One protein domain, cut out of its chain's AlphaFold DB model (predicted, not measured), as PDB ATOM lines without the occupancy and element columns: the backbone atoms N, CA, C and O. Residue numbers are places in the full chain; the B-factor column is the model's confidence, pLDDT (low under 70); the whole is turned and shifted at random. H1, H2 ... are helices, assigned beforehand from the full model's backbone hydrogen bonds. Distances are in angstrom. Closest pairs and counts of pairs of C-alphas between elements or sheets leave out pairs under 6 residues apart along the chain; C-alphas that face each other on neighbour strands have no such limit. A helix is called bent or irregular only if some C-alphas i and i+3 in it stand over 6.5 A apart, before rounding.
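AT A GLANCE: This is residues 2 to 11, 19 to 27 and 44 to 175 of the 176 residues of an uncharacterized protein of Pelistega ratti (UniProt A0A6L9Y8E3). Five helices, H3 to H7, make an up-and-down bundle, each running against the one before it, and H8 crosses H6 and H7 on one side of it. H1 and H2, side by side and running opposite ways, lie along another side, while H9 sits at the far end, where residues 170 to 175 stick out. A long link, residues 73 to 85, joins H4 to H5. The printed part has 151 residues with nine named helices, H1 to H9 in chain order, and no named strand, and its class is all helix. It is compact, with a radius of gyration of the C-alphas of 15.5 A and spans of 47 by 34 by 30 A.

HOW THE PARTS SIT: H1, residues 2 to 11, touches H2, residues 19 to 27, at a shallow tilt of 23 degrees, opposite ways; their closest C-alphas, of Ala 2 and Ala 24, are 4.6 A apart. H2 touches H3, residues 44 to 58, which meets it with residues 55 to 58 alone; the closest C-alphas are those of Trp 21 and Gln 58, 6.6 A. H3 and H4, residues 62 to 72, form a helical hairpin at a shallow tilt of 16 degrees, closest at the C-alphas of Ile 53 and Ala 65, 5.1 A. H5, residues 86 to 99, touches H3 the same way at 22 degrees, a shallow tilt, with the C-alphas of Ala 50 and Tyr 87 4.0 A apart. H6, residues 104 to 124, is irregular: C-alphas 110 and 113 are 7.5 A apart, and it has a kink of 62 degrees near residue 113. H6 and H7, residues 128 to 141, form a helical hairpin, closest at the C-alphas of Leu 119 and Met 131, 5.7 A. H8, residues 148 to 158, touches H7 about perpendicular at 86 degrees, with the C-alphas of Lys 136 and Val 151 6.0 A apart. H9, residues 166 to 173, touches no helix. Every O i to N i+4 pair is within hydrogen-bond range in H1, H2, H3, H4, H5, H7 and H9; in H6 14 of 17 are, and in H8 3 of 7, beside 8 of 8 O i to N i+3 pairs.

IN THESE COORDINATES: H1 begins at C-alpha 2 (6.347, -29.159, -9.209). From first to last C-alpha H3 measures 21.2 A, H5 20.0 A, H6 27.1 A and H7 19.9 A. H9 ends at C-alpha 173 (-27.298, -46.796, -19.029).

THE WHOLE: The farthest C-alphas, of Arg 74 and Asn 174, are 50.3 A apart. Residues 12 to 18 and 28 to 43 are not printed, with C-alpha gaps of 15.8 A and 20.4 A. Of the links printed whole, H4 to H5 is long. Residues 172 to 175 have pLDDT under 70.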
ATOM      1  N   ALA A   2       7.099 -30.386  -8.915       76.88
ATOM      2  CA  ALA A   2       6.347 -29.159  -9.209       76.88
ATOM      3  C   ALA A   2       5.185 -29.349 -10.212       76.88
ATOM      4  O   ALA A   2       4.113 -28.783 -10.029       76.88
ATOM      5  N   THR A   3       5.345 -30.207 -11.224       83.00
ATOM      6  CA  THR A   3       4.279 -30.525 -12.197       83.00
ATOM      7  C   THR A   3       3.110 -31.289 -11.577       83.00
ATOM      8  O   THR A   3       1.961 -31.042 -11.925       83.00
ATOM      9  N   ALA A   4       3.379 -32.134 -10.576       85.19
ATOM     10  CA  ALA A   4       2.336 -32.807  -9.805       85.19
ATOM     11  C   ALA A   4       1.465 -31.816  -9.014       85.19
ATOM     12  O   ALA A   4       0.268 -32.039  -8.884       85.19
ATOM     13  N   LEU A   5       2.035 -30.704  -8.533       89.56
ATOM     14  CA  LEU A   5       1.272 -29.653  -7.854       89.56
ATOM     15  C   LEU A   5       0.322 -28.931  -8.816       89.56
ATOM     16  O   LEU A   5      -0.845 -28.743  -8.482       89.56
ATOM     17  N   ALA A   6       0.802 -28.556 -10.008       92.81
ATOM     18  CA  ALA A   6      -0.037 -27.936 -11.035       92.81
ATOM     19  C   ALA A   6      -1.197 -28.856 -11.439       92.81
ATOM     20  O   ALA A   6      -2.350 -28.429 -11.511       92.81
ATOM     21  N   PHE A   7      -0.902 -30.145 -11.606       91.56
ATOM     22  CA  PHE A   7      -1.911 -31.140 -11.938       91.56
ATOM     23  C   PHE A   7      -2.915 -31.360 -10.796       91.56
ATOM     24  O   PHE A   7      -4.119 -31.363 -11.032       91.56
ATOM     25  N   ALA A   8      -2.449 -31.470  -9.548       92.62
ATOM     26  CA  ALA A   8      -3.318 -31.610  -8.378       92.62
ATOM     27  C   ALA A   8      -4.229 -30.389  -8.178       92.62
ATOM     28  O   ALA A   8      -5.400 -30.543  -7.834       92.62
ATOM     29  N   HIS A   9      -3.718 -29.182  -8.439       95.25
ATOM     30  CA  HIS A   9      -4.524 -27.966  -8.427       95.25
ATOM     31  C   HIS A   9      -5.654 -28.035  -9.460       95.25
ATOM     32  O   HIS A   9      -6.799 -27.723  -9.134       95.25
ATOM     33  N   TRP A  10      -5.362 -28.483 -10.687       96.06
ATOM     34  CA  TRP A  10      -6.395 -28.690 -11.704       96.06
ATOM     35  C   TRP A  10      -7.417 -29.750 -11.274       96.06
ATOM     36  O   TRP A  10      -8.612 -29.482 -11.343       96.06
ATOM     37  N   VAL A  11      -6.981 -30.904 -10.757       95.00
ATOM     38  CA  VAL A  11      -7.900 -31.954 -10.273       95.00
ATOM     39  C   VAL A  11      -8.841 -31.418  -9.192       95.00
ATOM     40  O   VAL A  11     -10.027 -31.733  -9.200       95.00
ATOM     41  N   LEU A  19      -0.149 -20.158 -15.084       96.25
ATOM     42  CA  LEU A  19       1.030 -19.609 -14.405       96.25
ATOM     43  C   LEU A  19       1.665 -20.645 -13.483       96.25
ATOM     44  O   LEU A  19       2.895 -20.719 -13.395       96.25
ATOM     45  N   LEU A  20       0.843 -21.452 -12.813       96.25
ATOM     46  CA  LEU A  20       1.322 -22.566 -12.006       96.25
ATOM     47  C   LEU A  20       2.022 -23.616 -12.876       96.25
ATOM     48  O   LEU A  20       3.110 -24.066 -12.514       96.25
ATOM     49  N   TRP A  21       1.472 -23.926 -14.053       96.19
ATOM     50  CA  TRP A  21       2.121 -24.789 -15.043       96.19
ATOM     51  C   TRP A  21       3.472 -24.250 -15.512       96.19
ATOM     52  O   TRP A  21       4.467 -24.970 -15.458       96.19
ATOM     53  N   LYS A  22       3.545 -22.973 -15.902       95.94
ATOM     54  CA  LYS A  22       4.805 -22.340 -16.329       95.94
ATOM     55  C   LYS A  22       5.873 -22.388 -15.237       95.94
ATOM     56  O   LYS A  22       7.019 -22.726 -15.517       95.94
ATOM     57  N   LYS A  23       5.500 -22.108 -13.982       94.56
ATOM     58  CA  LYS A  23       6.414 -22.234 -12.832       94.56
ATOM     59  C   LYS A  23       6.861 -23.676 -12.620       94.56
ATOM     60  O   LYS A  23       8.029 -23.912 -12.329       94.56
ATOM     61  N   ALA A  24       5.945 -24.632 -12.745       92.50
ATOM     62  CA  ALA A  24       6.259 -26.042 -12.577       92.50
ATOM     63  C   ALA A  24       7.264 -26.547 -13.618       92.50
ATOM     64  O   ALA A  24       8.187 -27.273 -13.257       92.50
ATOM     65  N   ILE A  25       7.099 -26.126 -14.872       91.50
ATOM     66  CA  ILE A  25       8.017 -26.425 -15.974       91.50
ATOM     67  C   ILE A  25       9.372 -25.767 -15.741       91.50
ATOM     68  O   ILE A  25      10.376 -26.462 -15.790       91.50
ATOM     69  N   TYR A  26       9.403 -24.474 -15.404       91.50
ATOM     70  CA  TYR A  26      10.650 -23.766 -15.099       91.50
ATOM     71  C   TYR A  26      11.486 -24.519 -14.053       91.50
ATOM     72  O   TYR A  26      12.653 -24.815 -14.277       91.50
ATOM     73  N   TRP A  27      10.876 -24.913 -12.932       88.25
ATOM     74  CA  TRP A  27      11.594 -25.663 -11.900       88.25
ATOM     75  C   TRP A  27      12.007 -27.069 -12.337       88.25
ATOM     76  O   TRP A  27      12.974 -27.601 -11.806       88.25
ATOM     77  N   GLU A  44      12.706 -44.713 -22.358       86.50
ATOM     78  CA  GLU A  44      12.387 -43.799 -21.264       86.50
ATOM     79  C   GLU A  44      12.508 -42.347 -21.735       86.50
ATOM     80  O   GLU A  44      11.580 -41.563 -21.527       86.50
ATOM     81  N   ASP A  45      13.551 -42.006 -22.494       86.50
ATOM     82  CA  ASP A  45      13.705 -40.659 -23.055       86.50
ATOM     83  C   ASP A  45      12.537 -40.279 -23.982       86.50
ATOM     84  O   ASP A  45      12.051 -39.145 -23.977       86.50
ATOM     85  N   LYS A  46      12.048 -41.239 -24.779       90.06
ATOM     86  CA  LYS A  46      10.888 -41.058 -25.672       90.06
ATOM     87  C   LYS A  46       9.606 -40.795 -24.890       90.06
ATOM     88  O   LYS A  46       8.780 -39.986 -25.312       90.06
ATOM     89  N   GLU A  47       9.414 -41.501 -23.780       91.19
ATOM     90  CA  GLU A  47       8.275 -41.277 -22.893       91.19
ATOM     91  C   GLU A  47       8.373 -39.932 -22.175       91.19
ATOM     92  O   GLU A  47       7.397 -39.180 -22.166       91.19
ATOM     93  N   ASN A  48       9.554 -39.581 -21.671       90.38
ATOM     94  CA  ASN A  48       9.798 -38.298 -21.024       90.38
ATOM     95  C   ASN A  48       9.559 -37.124 -21.978       90.38
ATOM     96  O   ASN A  48       8.850 -36.193 -21.598       90.38
ATOM     97  N   LEU A  49      10.023 -37.200 -23.234       92.38
ATOM     98  CA  LEU A  49       9.703 -36.177 -24.233       92.38
ATOM     99  C   LEU A  49       8.188 -36.033 -24.419       92.38
ATOM    100  O   LEU A  49       7.679 -34.913 -24.445       92.38
ATOM    101  N   ALA A  50       7.461 -37.145 -24.568       96.06
ATOM    102  CA  ALA A  50       6.015 -37.089 -24.750       96.06
ATOM    103  C   ALA A  50       5.344 -36.374 -23.568       96.06
ATOM    104  O   ALA A  50       4.547 -35.462 -23.777       96.06
ATOM    105  N   LEU A  51       5.707 -36.736 -22.335       94.75
ATOM    106  CA  LEU A  51       5.165 -36.114 -21.126       94.75
ATOM    107  C   LEU A  51       5.531 -34.631 -21.011       94.75
ATOM    108  O   LEU A  51       4.689 -33.836 -20.596       94.75
ATOM    109  N   ASP A  52       6.748 -34.245 -21.389       94.12
ATOM    110  CA  ASP A  52       7.167 -32.844 -21.398       94.12
ATOM    111  C   ASP A  52       6.358 -32.027 -22.408       94.12
ATOM    112  O   ASP A  52       5.823 -30.980 -22.041       94.12
ATOM    113  N   ILE A  53       6.141 -32.536 -23.626       97.25
ATOM    114  CA  ILE A  53       5.257 -31.897 -24.619       97.25
ATOM    115  C   ILE A  53       3.848 -31.695 -24.047       97.25
ATOM    116  O   ILE A  53       3.309 -30.589 -24.128       97.25
ATOM    117  N   LEU A  54       3.262 -32.720 -23.418       97.44
ATOM    118  CA  LEU A  54       1.939 -32.598 -22.795       97.44
ATOM    119  C   LEU A  54       1.930 -31.529 -21.691       97.44
ATOM    120  O   LEU A  54       0.986 -30.750 -21.603       97.44
ATOM    121  N   ARG A  55       2.986 -31.428 -20.876       96.00
ATOM    122  CA  ARG A  55       3.105 -30.386 -19.839       96.00
ATOM    123  C   ARG A  55       3.206 -28.987 -20.443       96.00
ATOM    124  O   ARG A  55       2.519 -28.083 -19.971       96.00
ATOM    125  N   TYR A  56       4.000 -28.798 -21.498       97.25
ATOM    126  CA  TYR A  56       4.071 -27.512 -22.198       97.25
ATOM    127  C   TYR A  56       2.725 -27.102 -22.793       97.25
ATOM    128  O   TYR A  56       2.375 -25.925 -22.704       97.25
ATOM    129  N   ILE A  57       1.941 -28.044 -23.330       97.81
ATOM    130  CA  ILE A  57       0.571 -27.769 -23.795       97.81
ATOM    131  C   ILE A  57      -0.268 -27.189 -22.650       97.81
ATOM    132  O   ILE A  57      -0.906 -26.149 -22.823       97.81
ATOM    133  N   GLN A  58      -0.206 -27.792 -21.460       97.12
ATOM    134  CA  GLN A  58      -0.937 -27.306 -20.283       97.12
ATOM    135  C   GLN A  58      -0.484 -25.909 -19.831       97.12
ATOM    136  O   GLN A  58      -1.301 -25.102 -19.382       97.12
ATOM    137  N   ALA A  59       0.797 -25.593 -20.021       97.06
ATOM    138  CA  ALA A  59       1.371 -24.268 -19.795       97.06
ATOM    139  C   ALA A  59       1.138 -23.268 -20.942       97.06
ATOM    140  O   ALA A  59       1.533 -22.106 -20.814       97.06
ATOM    141  N   LYS A  60       0.535 -23.692 -22.059       97.62
ATOM    142  CA  LYS A  60       0.465 -22.935 -23.322       97.62
ATOM    143  C   LYS A  60       1.834 -22.457 -23.825       97.62
ATOM    144  O   LYS A  60       1.961 -21.372 -24.387       97.62
ATOM    145  N   GLU A  61       2.871 -23.254 -23.595       97.50
ATOM    146  CA  GLU A  61       4.252 -23.021 -24.035       97.50
ATOM    147  C   GLU A  61       4.527 -23.804 -25.332       97.50
ATOM    148  O   GLU A  61       5.467 -24.593 -25.423       97.50
ATOM    149  N   TYR A  62       3.665 -23.626 -26.337       97.88
ATOM    150  CA  TYR A  62       3.697 -24.427 -27.565       97.88
ATOM    151  C   TYR A  62       5.028 -24.300 -28.320       97.88
ATOM    152  O   TYR A  62       5.604 -25.309 -28.718       97.88
ATOM    153  N   ASP A  63       5.585 -23.090 -28.411       97.06
ATOM    154  CA  ASP A  63       6.883 -22.848 -29.051       97.06
ATOM    155  C   ASP A  63       8.023 -23.635 -28.393       97.06
ATOM    156  O   ASP A  63       8.950 -24.076 -29.074       97.06
ATOM    157  N   LYS A  64       7.981 -23.811 -27.063       94.75
ATOM    158  CA  LYS A  64       8.976 -24.621 -26.347       94.75
ATOM    159  C   LYS A  64       8.828 -26.096 -26.704       94.75
ATOM    160  O   LYS A  64       9.823 -26.739 -27.027       94.75
ATOM    161  N   ALA A  65       7.596 -26.604 -26.700       95.62
ATOM    162  CA  ALA A  65       7.309 -27.983 -27.082       95.62
ATOM    163  C   ALA A  65       7.752 -28.284 -28.519       95.62
ATOM    164  O   ALA A  65       8.381 -29.316 -28.756       95.62
ATOM    165  N   ILE A  66       7.466 -27.373 -29.458       96.06
ATOM    166  CA  ILE A  66       7.862 -27.504 -30.863       96.06
ATOM    167  C   ILE A  66       9.383 -27.547 -30.984       96.06
ATOM    168  O   ILE A  66       9.924 -28.511 -31.520       96.06
ATOM    169  N   LYS A  67      10.089 -26.579 -30.389       94.06
ATOM    170  CA  LYS A  67      11.560 -26.552 -30.406       94.06
ATOM    171  C   LYS A  67      12.176 -27.807 -29.796       94.06
ATOM    172  O   LYS A  67      13.145 -28.331 -30.339       94.06
ATOM    173  N   GLN A  68      11.633 -28.298 -28.681       91.25
ATOM    174  CA  GLN A  68      12.144 -29.506 -28.034       91.25
ATOM    175  C   GLN A  68      11.915 -30.749 -28.903       91.25
ATOM    176  O   GLN A  68      12.817 -31.577 -29.029       91.25
ATOM    177  N   TYR A  69      10.752 -30.865 -29.549       93.38
ATOM    178  CA  TYR A  69      10.471 -31.946 -30.493       93.38
ATOM    179  C   TYR A  69      11.388 -31.893 -31.724       93.38
ATOM    180  O   TYR A  69      11.943 -32.916 -32.126       93.38
ATOM    181  N   GLU A  70      11.581 -30.718 -32.323       92.25
ATOM    182  CA  GLU A  70      12.446 -30.543 -33.495       92.25
ATOM    183  C   GLU A  70      13.913 -30.829 -33.169       92.25
ATOM    184  O   GLU A  70      14.599 -31.491 -33.947       92.25
ATOM    185  N   LEU A  71      14.386 -30.394 -31.996       88.81
ATOM    186  CA  LEU A  71      15.726 -30.718 -31.510       88.81
ATOM    187  C   LEU A  71      15.901 -32.236 -31.368       88.81
ATOM    188  O   LEU A  71      16.888 -32.795 -31.846       88.81
ATOM    189  N   PHE A  72      14.918 -32.904 -30.761       86.06
ATOM    190  CA  PHE A  72      14.912 -34.351 -30.548       86.06
ATOM    191  C   PHE A  72      14.891 -35.136 -31.864       86.06
ATOM    192  O   PHE A  72      15.630 -36.101 -32.038       86.06
ATOM    193  N   THR A  73      14.053 -34.719 -32.811       87.31
ATOM    194  CA  THR A  73      13.892 -35.376 -34.118       87.31
ATOM    195  C   THR A  73      14.903 -34.899 -35.155       87.31
ATOM    196  O   THR A  73      14.850 -35.332 -36.303       87.31
ATOM    197  N   ARG A  74      15.839 -34.017 -34.776       86.75
ATOM    198  CA  ARG A  74      16.841 -33.410 -35.670       86.75
ATOM    199  C   ARG A  74      16.207 -32.735 -36.896       86.75
ATOM    200  O   ARG A  74      16.786 -32.742 -37.981       86.75
ATOM    201  N   GLY A  75      15.020 -32.158 -36.711       80.69
ATOM    202  CA  GLY A  75      14.261 -31.470 -37.754       80.69
ATOM    203  C   GLY A  75      13.623 -32.391 -38.799       80.69
ATOM    204  O   GLY A  75      13.318 -31.933 -39.901       80.69
ATOM    205  N   GLU A  76      13.434 -33.684 -38.506       85.56
ATOM    206  CA  GLU A  76      12.662 -34.562 -39.387       85.56
ATOM    207  C   GLU A  76      11.237 -34.029 -39.598       85.56
ATOM    208  O   GLU A  76      10.555 -33.594 -38.670       85.56
ATOM    209  N   ILE A  77      10.759 -34.089 -40.847       86.19
ATOM    210  CA  ILE A  77       9.420 -33.606 -41.192       86.19
ATOM    211  C   ILE A  77       8.375 -34.522 -40.556       86.19
ATOM    212  O   ILE A  77       8.205 -35.675 -40.971       86.19
ATOM    213  N   PHE A  78       7.619 -33.974 -39.608       91.75
ATOM    214  CA  PHE A  78       6.502 -34.670 -38.992       91.75
ATOM    215  C   PHE A  78       5.384 -34.957 -40.003       91.75
ATOM    216  O   PHE A  78       4.986 -34.102 -40.797       91.75
ATOM    217  N   LYS A  79       4.848 -36.180 -39.957       89.38
ATOM    218  CA  LYS A  79       3.682 -36.598 -40.741       89.38
ATOM    219  C   LYS A  79       2.707 -37.351 -39.852       89.38
ATOM    220  O   LYS A  79       3.058 -38.382 -39.273       89.38
ATOM    221  N   LEU A  80       1.465 -36.875 -39.809       90.44
ATOM    222  CA  LEU A  80       0.394 -37.581 -39.120       90.44
ATOM    223  C   LEU A  80       0.139 -38.931 -39.806       90.44
ATOM    224  O   LEU A  80       0.022 -39.024 -41.029       90.44
ATOM    225  N   SER A  81       0.074 -40.000 -39.017       89.12
ATOM    226  CA  SER A  81      -0.191 -41.355 -39.501       89.12
ATOM    227  C   SER A  81      -1.025 -42.125 -38.483       89.12
ATOM    228  O   SER A  81      -1.165 -41.708 -37.342       89.12
ATOM    229  N   SER A  82      -1.557 -43.287 -38.856       81.00
ATOM    230  CA  SER A  82      -2.322 -44.137 -37.931       81.00
ATOM    231  C   SER A  82      -1.449 -44.977 -36.985       81.00
ATOM    232  O   SER A  82      -1.966 -45.840 -36.276       81.00
ATOM    233  N   ARG A  83      -0.119 -44.822 -37.030       83.38
ATOM    234  CA  ARG A  83       0.849 -45.584 -36.223       83.38
ATOM    235  C   ARG A  83       1.828 -44.632 -35.541       83.38
ATOM    236  O   ARG A  83       3.031 -44.687 -35.781       83.38
ATOM    237  N   LEU A  84       1.296 -43.745 -34.710       87.38
ATOM    238  CA  LEU A  84       2.110 -42.812 -33.938       87.38
ATOM    239  C   LEU A  84       2.674 -43.498 -32.690       87.38
ATOM    240  O   LEU A  84       2.017 -44.325 -32.053       87.38
ATOM    241  N   ASN A  85       3.913 -43.148 -32.358       90.31
ATOM    242  CA  ASN A  85       4.461 -43.371 -31.025       90.31
ATOM    243  C   ASN A  85       4.015 -42.230 -30.087       90.31
ATOM    244  O   ASN A  85       3.327 -41.299 -30.510       90.31
ATOM    245  N   ASN A  86       4.389 -42.327 -28.814       92.94
ATOM    246  CA  ASN A  86       3.999 -41.384 -27.769       92.94
ATOM    247  C   ASN A  86       4.366 -39.931 -28.114       92.94
ATOM    248  O   ASN A  86       3.476 -39.094 -28.221       92.94
ATOM    249  N   TYR A  87       5.639 -39.621 -28.351       94.00
ATOM    250  CA  TYR A  87       6.065 -38.237 -28.565       94.00
ATOM    251  C   TYR A  87       5.549 -37.658 -29.892       94.00
ATOM    252  O   TYR A  87       5.226 -36.474 -29.947       94.00
ATOM    253  N   ASN A  88       5.361 -38.479 -30.932       95.94
ATOM    254  CA  ASN A  88       4.720 -38.045 -32.178       95.94
ATOM    255  C   ASN A  88       3.239 -37.696 -31.989       95.94
ATOM    256  O   ASN A  88       2.757 -36.740 -32.593       95.94
ATOM    257  N   LEU A  89       2.505 -38.450 -31.165       97.31
ATOM    258  CA  LEU A  89       1.116 -38.108 -30.864       97.31
ATOM    259  C   LEU A  89       1.029 -36.852 -29.988       97.31
ATOM    260  O   LEU A  89       0.207 -35.985 -30.266       97.31
ATOM    261  N   ALA A  90       1.884 -36.724 -28.970       98.06
ATOM    262  CA  ALA A  90       1.942 -35.521 -28.137       98.06
ATOM    263  C   ALA A  90       2.253 -34.273 -28.984       98.06
ATOM    264  O   ALA A  90       1.615 -33.234 -28.821       98.06
ATOM    265  N   TYR A  91       3.175 -34.395 -29.944       97.94
ATOM    266  CA  TYR A  91       3.494 -33.324 -30.884       97.94
ATOM    267  C   TYR A  91       2.326 -32.968 -31.809       97.94
ATOM    268  O   TYR A  91       2.051 -31.790 -32.013       97.94
ATOM    269  N   ALA A  92       1.576 -33.959 -32.301       98.12
ATOM    270  CA  ALA A  92       0.367 -33.706 -33.086       98.12
ATOM    271  C   ALA A  92      -0.674 -32.886 -32.302       98.12
ATOM    272  O   ALA A  92      -1.236 -31.935 -32.845       98.12
ATOM    273  N   TYR A  93      -0.888 -33.205 -31.019       98.50
ATOM    274  CA  TYR A  93      -1.727 -32.385 -30.137       98.50
ATOM    275  C   TYR A  93      -1.158 -30.973 -29.967       98.50
ATOM    276  O   TYR A  93      -1.912 -30.008 -30.023       98.50
ATOM    277  N   CYS A  94       0.161 -30.830 -29.805       98.44
ATOM    278  CA  CYS A  94       0.799 -29.516 -29.714       98.44
ATOM    279  C   CYS A  94       0.497 -28.654 -30.949       98.44
ATOM    280  O   CYS A  94       0.037 -27.526 -30.803       98.44
ATOM    281  N   LEU A  95       0.667 -29.208 -32.154       98.19
ATOM    282  CA  LEU A  95       0.394 -28.515 -33.418       98.19
ATOM    283  C   LEU A  95      -1.091 -28.171 -33.604       98.19
ATOM    284  O   LEU A  95      -1.425 -27.119 -34.149       98.19
ATOM    285  N   HIS A  96      -1.995 -29.017 -33.106       97.94
ATOM    286  CA  HIS A  96      -3.417 -28.688 -33.039       97.94
ATOM    287  C   HIS A  96      -3.675 -27.452 -32.168       97.94
ATOM    288  O   HIS A  96      -4.321 -26.515 -32.628       97.94
ATOM    289  N   PHE A  97      -3.135 -27.399 -30.948       98.06
ATOM    290  CA  PHE A  97      -3.360 -26.254 -30.061       98.06
ATOM    291  C   PHE A  97      -2.635 -24.977 -30.502       98.06
ATOM    292  O   PHE A  97      -3.148 -23.880 -30.283       98.06
ATOM    293  N   ALA A  98      -1.445 -25.107 -31.085       97.88
ATOM    294  CA  ALA A  98      -0.617 -23.977 -31.490       97.88
ATOM    295  C   ALA A  98      -1.138 -23.306 -32.766       97.88
ATOM    296  O   ALA A  98      -1.202 -22.080 -32.848       97.88
ATOM    297  N   GLU A  99      -1.501 -24.118 -33.759       96.44
ATOM    298  CA  GLU A  99      -1.696 -23.665 -35.140       96.44
ATOM    299  C   GLU A  99      -3.016 -24.147 -35.753       96.44
ATOM    300  O   GLU A  99      -3.354 -23.756 -36.869       96.44
ATOM    301  N   GLY A 100      -3.778 -25.001 -35.057       96.12
ATOM    302  CA  GLY A 100      -4.977 -25.629 -35.616       96.12
ATOM    303  C   GLY A 100      -4.668 -26.590 -36.766       96.12
ATOM    304  O   GLY A 100      -5.530 -26.830 -37.609       96.12
ATOM    305  N   GLN A 101      -3.439 -27.116 -36.838       97.06
ATOM    306  CA  GLN A 101      -2.956 -27.862 -38.006       97.06
ATOM    307  C   GLN A 101      -3.707 -29.181 -38.252       97.06
ATOM    308  O   GLN A 101      -3.819 -29.611 -39.399       97.06
ATOM    309  N   PHE A 102      -4.203 -29.820 -37.191       97.19
ATOM    310  CA  PHE A 102      -4.956 -31.072 -37.257       97.19
ATOM    311  C   PHE A 102      -6.313 -30.907 -36.584       97.19
ATOM    312  O   PHE A 102      -6.405 -30.239 -35.554       97.19
ATOM    313  N   SER A 103      -7.357 -31.530 -37.127       97.38
ATOM    314  CA  SER A 103      -8.671 -31.562 -36.480       97.38
ATOM    315  C   SER A 103      -8.712 -32.569 -35.327       97.38
ATOM    316  O   SER A 103      -7.894 -33.492 -35.242       97.38
ATOM    317  N   VAL A 104      -9.703 -32.428 -34.444       97.00
ATOM    318  CA  VAL A 104      -9.931 -33.375 -33.342       97.00
ATOM    319  C   VAL A 104     -10.185 -34.782 -33.886       97.00
ATOM    320  O   VAL A 104      -9.617 -35.751 -33.386       97.00
ATOM    321  N   GLU A 105     -10.966 -34.916 -34.961       96.38
ATOM    322  CA  GLU A 105     -11.250 -36.208 -35.593       96.38
ATOM    323  C   GLU A 105      -9.991 -36.861 -36.170       96.38
ATOM    324  O   GLU A 105      -9.826 -38.083 -36.081       96.38
ATOM    325  N   GLU A 106      -9.092 -36.069 -36.759       96.50
ATOM    326  CA  GLU A 106      -7.812 -36.564 -37.268       96.50
ATOM    327  C   GLU A 106      -6.938 -37.101 -36.132       96.50
ATOM    328  O   GLU A 106      -6.397 -38.209 -36.244       96.50
ATOM    329  N   LEU A 107      -6.849 -36.360 -35.025       96.94
ATOM    330  CA  LEU A 107      -6.100 -36.756 -33.834       96.94
ATOM    331  C   LEU A 107      -6.685 -38.005 -33.178       96.94
ATOM    332  O   LEU A 107      -5.943 -38.945 -32.882       96.94
ATOM    333  N   GLU A 108      -8.005 -38.071 -33.001       94.31
ATOM    334  CA  GLU A 108      -8.660 -39.249 -32.436       94.31
ATOM    335  C   GLU A 108      -8.440 -40.476 -33.320       94.31
ATOM    336  O   GLU A 108      -8.093 -41.551 -32.826       94.31
ATOM    337  N   LYS A 109      -8.583 -40.335 -34.641       94.38
ATOM    338  CA  LYS A 109      -8.356 -41.435 -35.585       94.38
ATOM    339  C   LYS A 109      -6.904 -41.913 -35.564       94.38
ATOM    340  O   LYS A 109      -6.666 -43.123 -35.567       94.38
ATOM    341  N   ALA A 110      -5.944 -40.992 -35.551       94.50
ATOM    342  CA  ALA A 110      -4.519 -41.306 -35.555       94.50
ATOM    343  C   ALA A 110      -4.040 -41.891 -34.214       94.50
ATOM    344  O   ALA A 110      -3.227 -42.820 -34.192       94.50
ATOM    345  N   GLY A 111      -4.564 -41.376 -33.101       94.56
ATOM    346  CA  GLY A 111      -4.144 -41.713 -31.743       94.56
ATOM    347  C   GLY A 111      -4.851 -42.920 -31.125       94.56
ATOM    348  O   GLY A 111      -4.288 -43.536 -30.223       94.56
ATOM    349  N   ARG A 112      -6.042 -43.317 -31.598       92.75
ATOM    350  CA  ARG A 112      -6.899 -44.319 -30.922       92.75
ATOM    351  C   ARG A 112      -6.200 -45.634 -30.585       92.75
ATOM    352  O   ARG A 112      -6.319 -46.117 -29.461       92.75
ATOM    353  N   ALA A 113      -5.477 -46.226 -31.537       92.44
ATOM    354  CA  ALA A 113      -4.793 -47.502 -31.313       92.44
ATOM    355  C   ALA A 113      -3.660 -47.375 -30.280       92.44
ATOM    356  O   ALA A 113      -3.484 -48.261 -29.442       92.44
ATOM    357  N   PHE A 114      -2.921 -46.262 -30.325       94.25
ATOM    358  CA  PHE A 114      -1.883 -45.952 -29.350       94.25
ATOM    359  C   PHE A 114      -2.492 -45.725 -27.962       94.25
ATOM    360  O   PHE A 114      -2.110 -46.426 -27.028       94.25
ATOM    361  N   LEU A 115      -3.470 -44.821 -27.843       95.19
ATOM    362  CA  LEU A 115      -4.102 -44.449 -26.573       95.19
ATOM    363  C   LEU A 115      -4.756 -45.658 -25.902       95.19
ATOM    364  O   LEU A 115      -4.515 -45.894 -24.724       95.19
ATOM    365  N   LYS A 116      -5.479 -46.498 -26.658       93.62
ATOM    366  CA  LYS A 116      -6.086 -47.724 -26.115       93.62
ATOM    367  C   LYS A 116      -5.058 -48.634 -25.436       93.62
ATOM    368  O   LYS A 116      -5.304 -49.144 -24.346       93.62
ATOM    369  N   ARG A 117      -3.910 -48.856 -26.081       93.75
ATOM    370  CA  ARG A 117      -2.840 -49.697 -25.529       93.75
ATOM    371  C   ARG A 117      -2.135 -49.004 -24.363       93.75
ATOM    372  O   ARG A 117      -1.979 -49.608 -23.310       93.75
ATOM    373  N   HIS A 118      -1.720 -47.758 -24.567       94.88
ATOM    374  CA  HIS A 118      -0.850 -47.036 -23.646       94.88
ATOM    375  C   HIS A 118      -1.565 -46.650 -22.348       94.88
ATOM    376  O   HIS A 118      -1.015 -46.852 -21.274       94.88
ATOM    377  N   LEU A 119      -2.818 -46.187 -22.410       95.44
ATOM    378  CA  LEU A 119      -3.590 -45.870 -21.204       95.44
ATOM    379  C   LEU A 119      -3.837 -47.124 -20.352       95.44
ATOM    380  O   LEU A 119      -3.697 -47.077 -19.133       95.44
ATOM    381  N   LYS A 120      -4.145 -48.268 -20.985       92.81
ATOM    382  CA  LYS A 120      -4.295 -49.553 -20.281       92.81
ATOM    383  C   LYS A 120      -2.984 -49.994 -19.626       92.81
ATOM    384  O   LYS A 120      -3.001 -50.476 -18.499       92.81
ATOM    385  N   GLU A 121      -1.861 -49.822 -20.315       93.44
ATOM    386  CA  GLU A 121      -0.528 -50.109 -19.781       93.44
ATOM    387  C   GLU A 121      -0.195 -49.232 -18.565       93.44
ATOM    388  O   GLU A 121       0.127 -49.768 -17.506       93.44
ATOM    389  N   LEU A 122      -0.366 -47.910 -18.673       94.12
ATOM    390  CA  LEU A 122      -0.142 -46.969 -17.570       94.12
ATOM    391  C   LEU A 122      -1.020 -47.287 -16.355       94.12
ATOM    392  O   LEU A 122      -0.537 -47.263 -15.222       94.12
ATOM    393  N   TYR A 123      -2.287 -47.641 -16.582       91.31
ATOM    394  CA  TYR A 123      -3.192 -48.076 -15.521       91.31
ATOM    395  C   TYR A 123      -2.673 -49.330 -14.800       91.31
ATOM    396  O   TYR A 123      -2.578 -49.340 -13.573       91.31
ATOM    397  N   LEU A 124      -2.277 -50.368 -15.547       90.94
ATOM    398  CA  LEU A 124      -1.750 -51.617 -14.978       90.94
ATOM    399  C   LEU A 124      -0.416 -51.426 -14.245       90.94
ATOM    400  O   LEU A 124      -0.147 -52.125 -13.271       90.94
ATOM    401  N   MET A 125       0.403 -50.475 -14.691       93.06
ATOM    402  CA  MET A 125       1.662 -50.105 -14.040       93.06
ATOM    403  C   MET A 125       1.470 -49.208 -12.810       93.06
ATOM    404  O   MET A 125       2.450 -48.887 -12.141       93.06
ATOM    405  N   GLY A 126       0.242 -48.776 -12.501       92.38
ATOM    406  CA  GLY A 126      -0.011 -47.851 -11.399       92.38
ATOM    407  C   GLY A 126       0.583 -46.461 -11.643       92.38
ATOM    408  O   GLY A 126       1.049 -45.822 -10.702       92.38
ATOM    409  N   ARG A 127       0.556 -45.983 -12.895       92.75
ATOM    410  CA  ARG A 127       1.039 -44.660 -13.334       92.75
ATOM    411  C   ARG A 127      -0.124 -43.722 -13.703       92.75
ATOM    412  O   ARG A 127      -0.277 -43.332 -14.864       92.75
ATOM    413  N   PRO A 128      -1.001 -43.372 -12.740       89.69
ATOM    414  CA  PRO A 128      -2.209 -42.604 -13.023       89.69
ATOM    415  C   PRO A 128      -1.906 -41.161 -13.434       89.69
ATOM    416  O   PRO A 128      -2.661 -40.588 -14.208       89.69
ATOM    417  N   THR A 129      -0.806 -40.565 -12.967       91.81
ATOM    418  CA  THR A 129      -0.460 -39.174 -13.305       91.81
ATOM    419  C   THR A 129      -0.177 -39.028 -14.800       91.81
ATOM    420  O   THR A 129      -0.706 -38.135 -15.456       91.81
ATOM    421  N   GLU A 130       0.619 -39.936 -15.359       94.12
ATOM    422  CA  GLU A 130       0.941 -40.015 -16.783       94.12
ATOM    423  C   GLU A 130      -0.293 -40.285 -17.629       94.12
ATOM    424  O   GLU A 130      -0.503 -39.629 -18.649       94.12
ATOM    425  N   MET A 131      -1.150 -41.192 -17.163       95.19
ATOM    426  CA  MET A 131      -2.432 -41.463 -17.802       95.19
ATOM    427  C   MET A 131      -3.285 -40.190 -17.874       95.19
ATOM    428  O   MET A 131      -3.850 -39.879 -18.921       95.19
ATOM    429  N   LEU A 132      -3.337 -39.413 -16.791       95.00
ATOM    430  CA  LEU A 132      -4.142 -38.199 -16.734       95.00
ATOM    431  C   LEU A 132      -3.599 -37.067 -17.613       95.00
ATOM    432  O   LEU A 132      -4.409 -36.315 -18.151       95.00
ATOM    433  N   TYR A 133      -2.285 -36.955 -17.838       96.25
ATOM    434  CA  TYR A 133      -1.752 -35.997 -18.821       96.25
ATOM    435  C   TYR A 133      -2.320 -36.243 -20.222       96.25
ATOM    436  O   TYR A 133      -2.700 -35.294 -20.914       96.25
ATOM    437  N   TRP A 134      -2.415 -37.513 -20.624       97.62
ATOM    438  CA  TRP A 134      -3.005 -37.904 -21.901       97.62
ATOM    439  C   TRP A 134      -4.501 -37.614 -21.957       97.62
ATOM    440  O   TRP A 134      -4.958 -36.962 -22.895       97.62
ATOM    441  N   LEU A 135      -5.253 -38.069 -20.950       97.31
ATOM    442  CA  LEU A 135      -6.706 -37.888 -20.904       97.31
ATOM    443  C   LEU A 135      -7.080 -36.408 -20.896       97.31
ATOM    444  O   LEU A 135      -7.933 -35.994 -21.677       97.31
ATOM    445  N   LYS A 136      -6.398 -35.600 -20.074       97.44
ATOM    446  CA  LYS A 136      -6.633 -34.158 -20.007       97.44
ATOM    447  C   LYS A 136      -6.363 -33.497 -21.354       97.44
ATOM    448  O   LYS A 136      -7.225 -32.789 -21.846       97.44
ATOM    449  N   THR A 137      -5.215 -33.772 -21.976       97.81
ATOM    450  CA  THR A 137      -4.856 -33.163 -23.270       97.81
ATOM    451  C   THR A 137      -5.844 -33.533 -24.377       97.81
ATOM    452  O   THR A 137      -6.225 -32.679 -25.169       97.81
ATOM    453  N   MET A 138      -6.292 -34.790 -24.416       96.94
ATOM    454  CA  MET A 138      -7.322 -35.232 -25.358       96.94
ATOM    455  C   MET A 138      -8.655 -34.518 -25.113       96.94
ATOM    456  O   MET A 138      -9.283 -34.062 -26.063       96.94
ATOM    457  N   CYS A 139      -9.089 -34.418 -23.856       97.25
ATOM    458  CA  CYS A 139     -10.343 -33.751 -23.512       97.25
ATOM    459  C   CYS A 139     -10.287 -32.247 -23.790       97.25
ATOM    460  O   CYS A 139     -11.243 -31.719 -24.342       97.25
ATOM    461  N   ASP A 140      -9.166 -31.586 -23.483       96.81
ATOM    462  CA  ASP A 140      -8.936 -30.164 -23.776       96.81
ATOM    463  C   ASP A 140      -9.018 -29.861 -25.285       96.81
ATOM    464  O   ASP A 140      -9.307 -28.730 -25.662       96.81
ATOM    465  N   ALA A 141      -8.720 -30.843 -26.146       97.19
ATOM    466  CA  ALA A 141      -8.784 -30.683 -27.598       97.19
ATOM    467  C   ALA A 141     -10.218 -30.794 -28.138       97.19
ATOM    468  O   ALA A 141     -10.500 -30.302 -29.224       97.19
ATOM    469  N   ARG A 142     -11.126 -31.460 -27.415       96.00
ATOM    470  CA  ARG A 142     -12.528 -31.619 -27.825       96.00
ATOM    471  C   ARG A 142     -13.294 -30.310 -27.584       96.00
ATOM    472  O   ARG A 142     -13.026 -29.594 -26.629       96.00
ATOM    473  N   ASP A 143     -14.332 -30.055 -28.380       88.06
ATOM    474  CA  ASP A 143     -15.141 -28.819 -28.290       88.06
ATOM    475  C   ASP A 143     -15.959 -28.678 -26.988       88.06
ATOM    476  O   ASP A 143     -16.495 -27.611 -26.687       88.06
ATOM    477  N   LYS A 144     -16.102 -29.764 -26.221       92.62
ATOM    478  CA  LYS A 144     -16.826 -29.787 -24.943       92.62
ATOM    479  C   LYS A 144     -15.868 -29.445 -23.797       92.62
ATOM    480  O   LYS A 144     -14.792 -30.021 -23.712       92.62
ATOM    481  N   GLU A 145     -16.308 -28.619 -22.848       91.44
ATOM    482  CA  GLU A 145     -15.616 -28.470 -21.560       91.44
ATOM    483  C   GLU A 145     -15.856 -29.693 -20.660       91.44
ATOM    484  O   GLU A 145     -16.996 -30.126 -20.470       91.44
ATOM    485  N   TYR A 146     -14.779 -30.241 -20.092       94.75
ATOM    486  CA  TYR A 146     -14.821 -31.390 -19.187       94.75
ATOM    487  C   TYR A 146     -14.423 -30.974 -17.775       94.75
ATOM    488  O   TYR A 146     -13.395 -30.324 -17.561       94.75
ATOM    489  N   THR A 147     -15.189 -31.424 -16.788       95.81
ATOM    490  CA  THR A 147     -14.744 -31.428 -15.392       95.81
ATOM    491  C   THR A 147     -13.611 -32.447 -15.190       95.81
ATOM    492  O   THR A 147     -13.504 -33.411 -15.954       95.81
ATOM    493  N   PRO A 148     -12.764 -32.307 -14.149       96.19
ATOM    494  CA  PRO A 148     -11.715 -33.290 -13.872       96.19
ATOM    495  C   PRO A 148     -12.228 -34.726 -13.716       96.19
ATOM    496  O   PRO A 148     -11.573 -35.666 -14.161       96.19
ATOM    497  N   GLU A 149     -13.407 -34.895 -13.116       94.62
ATOM    498  CA  GLU A 149     -14.057 -36.197 -12.963       94.62
ATOM    499  C   GLU A 149     -14.452 -36.791 -14.323       94.62
ATOM    500  O   GLU A 149     -14.114 -37.940 -14.611       94.62
ATOM    501  N   GLU A 150     -15.075 -36.004 -15.204       94.62
ATOM    502  CA  GLU A 150     -15.400 -36.464 -16.559       94.62
ATOM    503  C   GLU A 150     -14.139 -36.823 -17.356       94.62
ATOM    504  O   GLU A 150     -14.140 -37.839 -18.051       94.62
ATOM    505  N   VAL A 151     -13.046 -36.057 -17.218       96.31
ATOM    506  CA  VAL A 151     -11.750 -36.405 -17.829       96.31
ATOM    507  C   VAL A 151     -11.270 -37.771 -17.342       96.31
ATOM    508  O   VAL A 151     -10.863 -38.595 -18.160       96.31
ATOM    509  N   ILE A 152     -11.339 -38.052 -16.038       94.12
ATOM    510  CA  ILE A 152     -10.972 -39.368 -15.489       94.12
ATOM    511  C   ILE A 152     -11.850 -40.464 -16.108       94.12
ATOM    512  O   ILE A 152     -11.337 -41.511 -16.507       94.12
ATOM    513  N   TYR A 153     -13.153 -40.218 -16.248       92.62
ATOM    514  CA  TYR A 153     -14.085 -41.188 -16.819       92.62
ATOM    515  C   TYR A 153     -13.884 -41.446 -18.312       92.62
ATOM    516  O   TYR A 153     -14.172 -42.557 -18.766       92.62
ATOM    517  N   THR A 154     -13.296 -40.513 -19.067       93.56
ATOM    518  CA  THR A 154     -12.953 -40.771 -20.479       93.56
ATOM    519  C   THR A 154     -11.977 -41.938 -20.659       93.56
ATOM    520  O   THR A 154     -11.964 -42.565 -21.717       93.56
ATOM    521  N   PHE A 155     -11.225 -42.330 -19.620       93.81
ATOM    522  CA  PHE A 155     -10.427 -43.560 -19.643       93.81
ATOM    523  C   PHE A 155     -11.256 -44.792 -20.038       93.81
ATOM    524  O   PHE A 155     -10.792 -45.646 -20.800       93.81
ATOM    525  N   TYR A 156     -12.499 -44.875 -19.563       90.62
ATOM    526  CA  TYR A 156     -13.366 -46.023 -19.808       90.62
ATOM    527  C   TYR A 156     -13.825 -46.132 -21.268       90.62
ATOM    528  O   TYR A 156     -14.191 -47.229 -21.691       90.62
ATOM    529  N   GLU A 157     -13.729 -45.064 -22.072       91.00
ATOM    530  CA  GLU A 157     -13.947 -45.116 -23.530       91.00
ATOM    531  C   GLU A 157     -12.950 -46.056 -24.233       91.00
ATOM    532  O   GLU A 157     -13.215 -46.562 -25.326       91.00
ATOM    533  N   PHE A 158     -11.796 -46.312 -23.606       90.00
ATOM    534  CA  PHE A 158     -10.724 -47.141 -24.155       90.00
ATOM    535  C   PHE A 158     -10.750 -48.593 -23.663       90.00
ATOM    536  O   PHE A 158      -9.995 -49.428 -24.174       90.00
ATOM    537  N   LEU A 159     -11.622 -48.919 -22.706       86.50
ATOM    538  CA  LEU A 159     -11.783 -50.277 -22.196       86.50
ATOM    539  C   LEU A 159     -12.852 -51.050 -22.976       86.50
ATOM    540  O   LEU A 159     -13.817 -50.487 -23.489       86.50
ATOM    541  N   GLU A 160     -12.679 -52.369 -23.059       85.12
ATOM    542  CA  GLU A 160     -13.740 -53.264 -23.535       85.12
ATOM    543  C   GLU A 160     -14.864 -53.323 -22.492       85.12
ATOM    544  O   GLU A 160     -14.594 -53.206 -21.301       85.12
ATOM    545  N   ASP A 161     -16.117 -53.548 -22.899       82.69
ATOM    546  CA  ASP A 161     -17.260 -53.510 -21.964       82.69
ATOM    547  C   ASP A 161     -17.131 -54.501 -20.800       82.69
ATOM    548  O   ASP A 161     -17.546 -54.211 -19.679       82.69
ATOM    549  N   LYS A 162     -16.486 -55.647 -21.042       83.69
ATOM    550  CA  LYS A 162     -16.179 -56.645 -20.006       83.69
ATOM    551  C   LYS A 162     -15.165 -56.152 -18.961       83.69
ATOM    552  O   LYS A 162     -15.156 -56.672 -17.852       83.69
ATOM    553  N   ASP A 163     -14.320 -55.186 -19.326       83.94
ATOM    554  CA  ASP A 163     -13.263 -54.612 -18.486       83.94
ATOM    555  C   ASP A 163     -13.757 -53.349 -17.742       83.94
ATOM    556  O   ASP A 163     -13.055 -52.836 -16.868       83.94
ATOM    557  N   LYS A 164     -14.950 -52.825 -18.072       85.75
ATOM    558  CA  LYS A 164     -15.544 -51.667 -17.389       85.75
ATOM    559  C   LYS A 164     -16.117 -52.084 -16.023       85.75
ATOM    560  O   LYS A 164     -16.840 -53.082 -15.955       85.75
ATOM    561  N   PRO A 165     -15.851 -51.323 -14.946       85.56
ATOM    562  CA  PRO A 165     -16.520 -51.513 -13.661       85.56
ATOM    563  C   PRO A 165     -18.039 -51.339 -13.770       85.56
ATOM    564  O   PRO A 165     -18.513 -50.562 -14.600       85.56
ATOM    565  N   ASP A 166     -18.802 -52.005 -12.903       86.31
ATOM    566  CA  ASP A 166     -20.272 -51.979 -12.976       86.31
ATOM    567  C   ASP A 166     -20.854 -50.573 -12.781       86.31
ATOM    568  O   ASP A 166     -21.739 -50.182 -13.533       86.31
ATOM    569  N   PHE A 167     -20.265 -49.752 -11.904       83.00
ATOM    570  CA  PHE A 167     -20.703 -48.364 -11.716       83.00
ATOM    571  C   PHE A 167     -20.594 -47.514 -12.996       83.00
ATOM    572  O   PHE A 167     -21.384 -46.597 -13.196       83.00
ATOM    573  N   ILE A 168     -19.644 -47.818 -13.892       82.19
ATOM    574  CA  ILE A 168     -19.529 -47.136 -15.191       82.19
ATOM    575  C   ILE A 168     -20.619 -47.607 -16.146       82.19
ATOM    576  O   ILE A 168     -21.153 -46.801 -16.903       82.19
ATOM    577  N   LYS A 169     -20.966 -48.898 -16.119       78.81
ATOM    578  CA  LYS A 169     -22.063 -49.436 -16.937       78.81
ATOM    579  C   LYS A 169     -23.387 -48.790 -16.534       78.81
ATOM    580  O   LYS A 169     -24.088 -48.275 -17.396       78.81
ATOM    581  N   GLU A 170     -23.652 -48.707 -15.232       79.75
ATOM    582  CA  GLU A 170     -24.830 -48.028 -14.680       79.75
ATOM    583  C   GLU A 170     -24.881 -46.543 -15.077       79.75
ATOM    584  O   GLU A 170     -25.942 -46.015 -15.409       79.75
ATOM    585  N   LEU A 171     -23.738 -45.850 -15.091       76.75
ATOM    586  CA  LEU A 171     -23.661 -44.436 -15.475       76.75
ATOM    587  C   LEU A 171     -23.954 -44.216 -16.974       76.75
ATOM    588  O   LEU A 171     -24.597 -43.229 -17.341       76.75
ATOM    589  N   LEU A 172     -23.538 -45.151 -17.834       68.62
ATOM    590  CA  LEU A 172     -23.813 -45.134 -19.278       68.62
ATOM    591  C   LEU A 172     -25.260 -45.529 -19.623       68.62
ATOM    592  O   LEU A 172     -25.812 -45.030 -20.599       68.62
ATOM    593  N   GLU A 173     -25.892 -46.402 -18.837       65.38
ATOM    594  CA  GLU A 173     -27.298 -46.796 -19.029       65.38
ATOM    595  C   GLU A 173     -28.284 -45.687 -18.624       65.38
ATOM    596  O   GLU A 173     -29.347 -45.559 -19.226       65.38
ATOM    597  N   ASN A 174     -27.921 -44.849 -17.647       55.66
ATOM    598  CA  ASN A 174     -28.761 -43.751 -17.148       55.66
ATOM    599  C   ASN A 174     -28.618 -42.429 -17.930       55.66
ATOM    600  O   ASN A 174     -29.228 -41.428 -17.554       55.66
ATOM    601  N   SER A 175     -27.797 -42.393 -18.983       51.31
ATOM    602  CA  SER A 175     -27.540 -41.201 -19.811       51.31
ATOM    603  C   SER A 175     -28.258 -41.217 -21.175       51.31
ATOM    604  O   SER A 175     -27.950 -40.387 -22.033       51.31
TER     605      SER A 175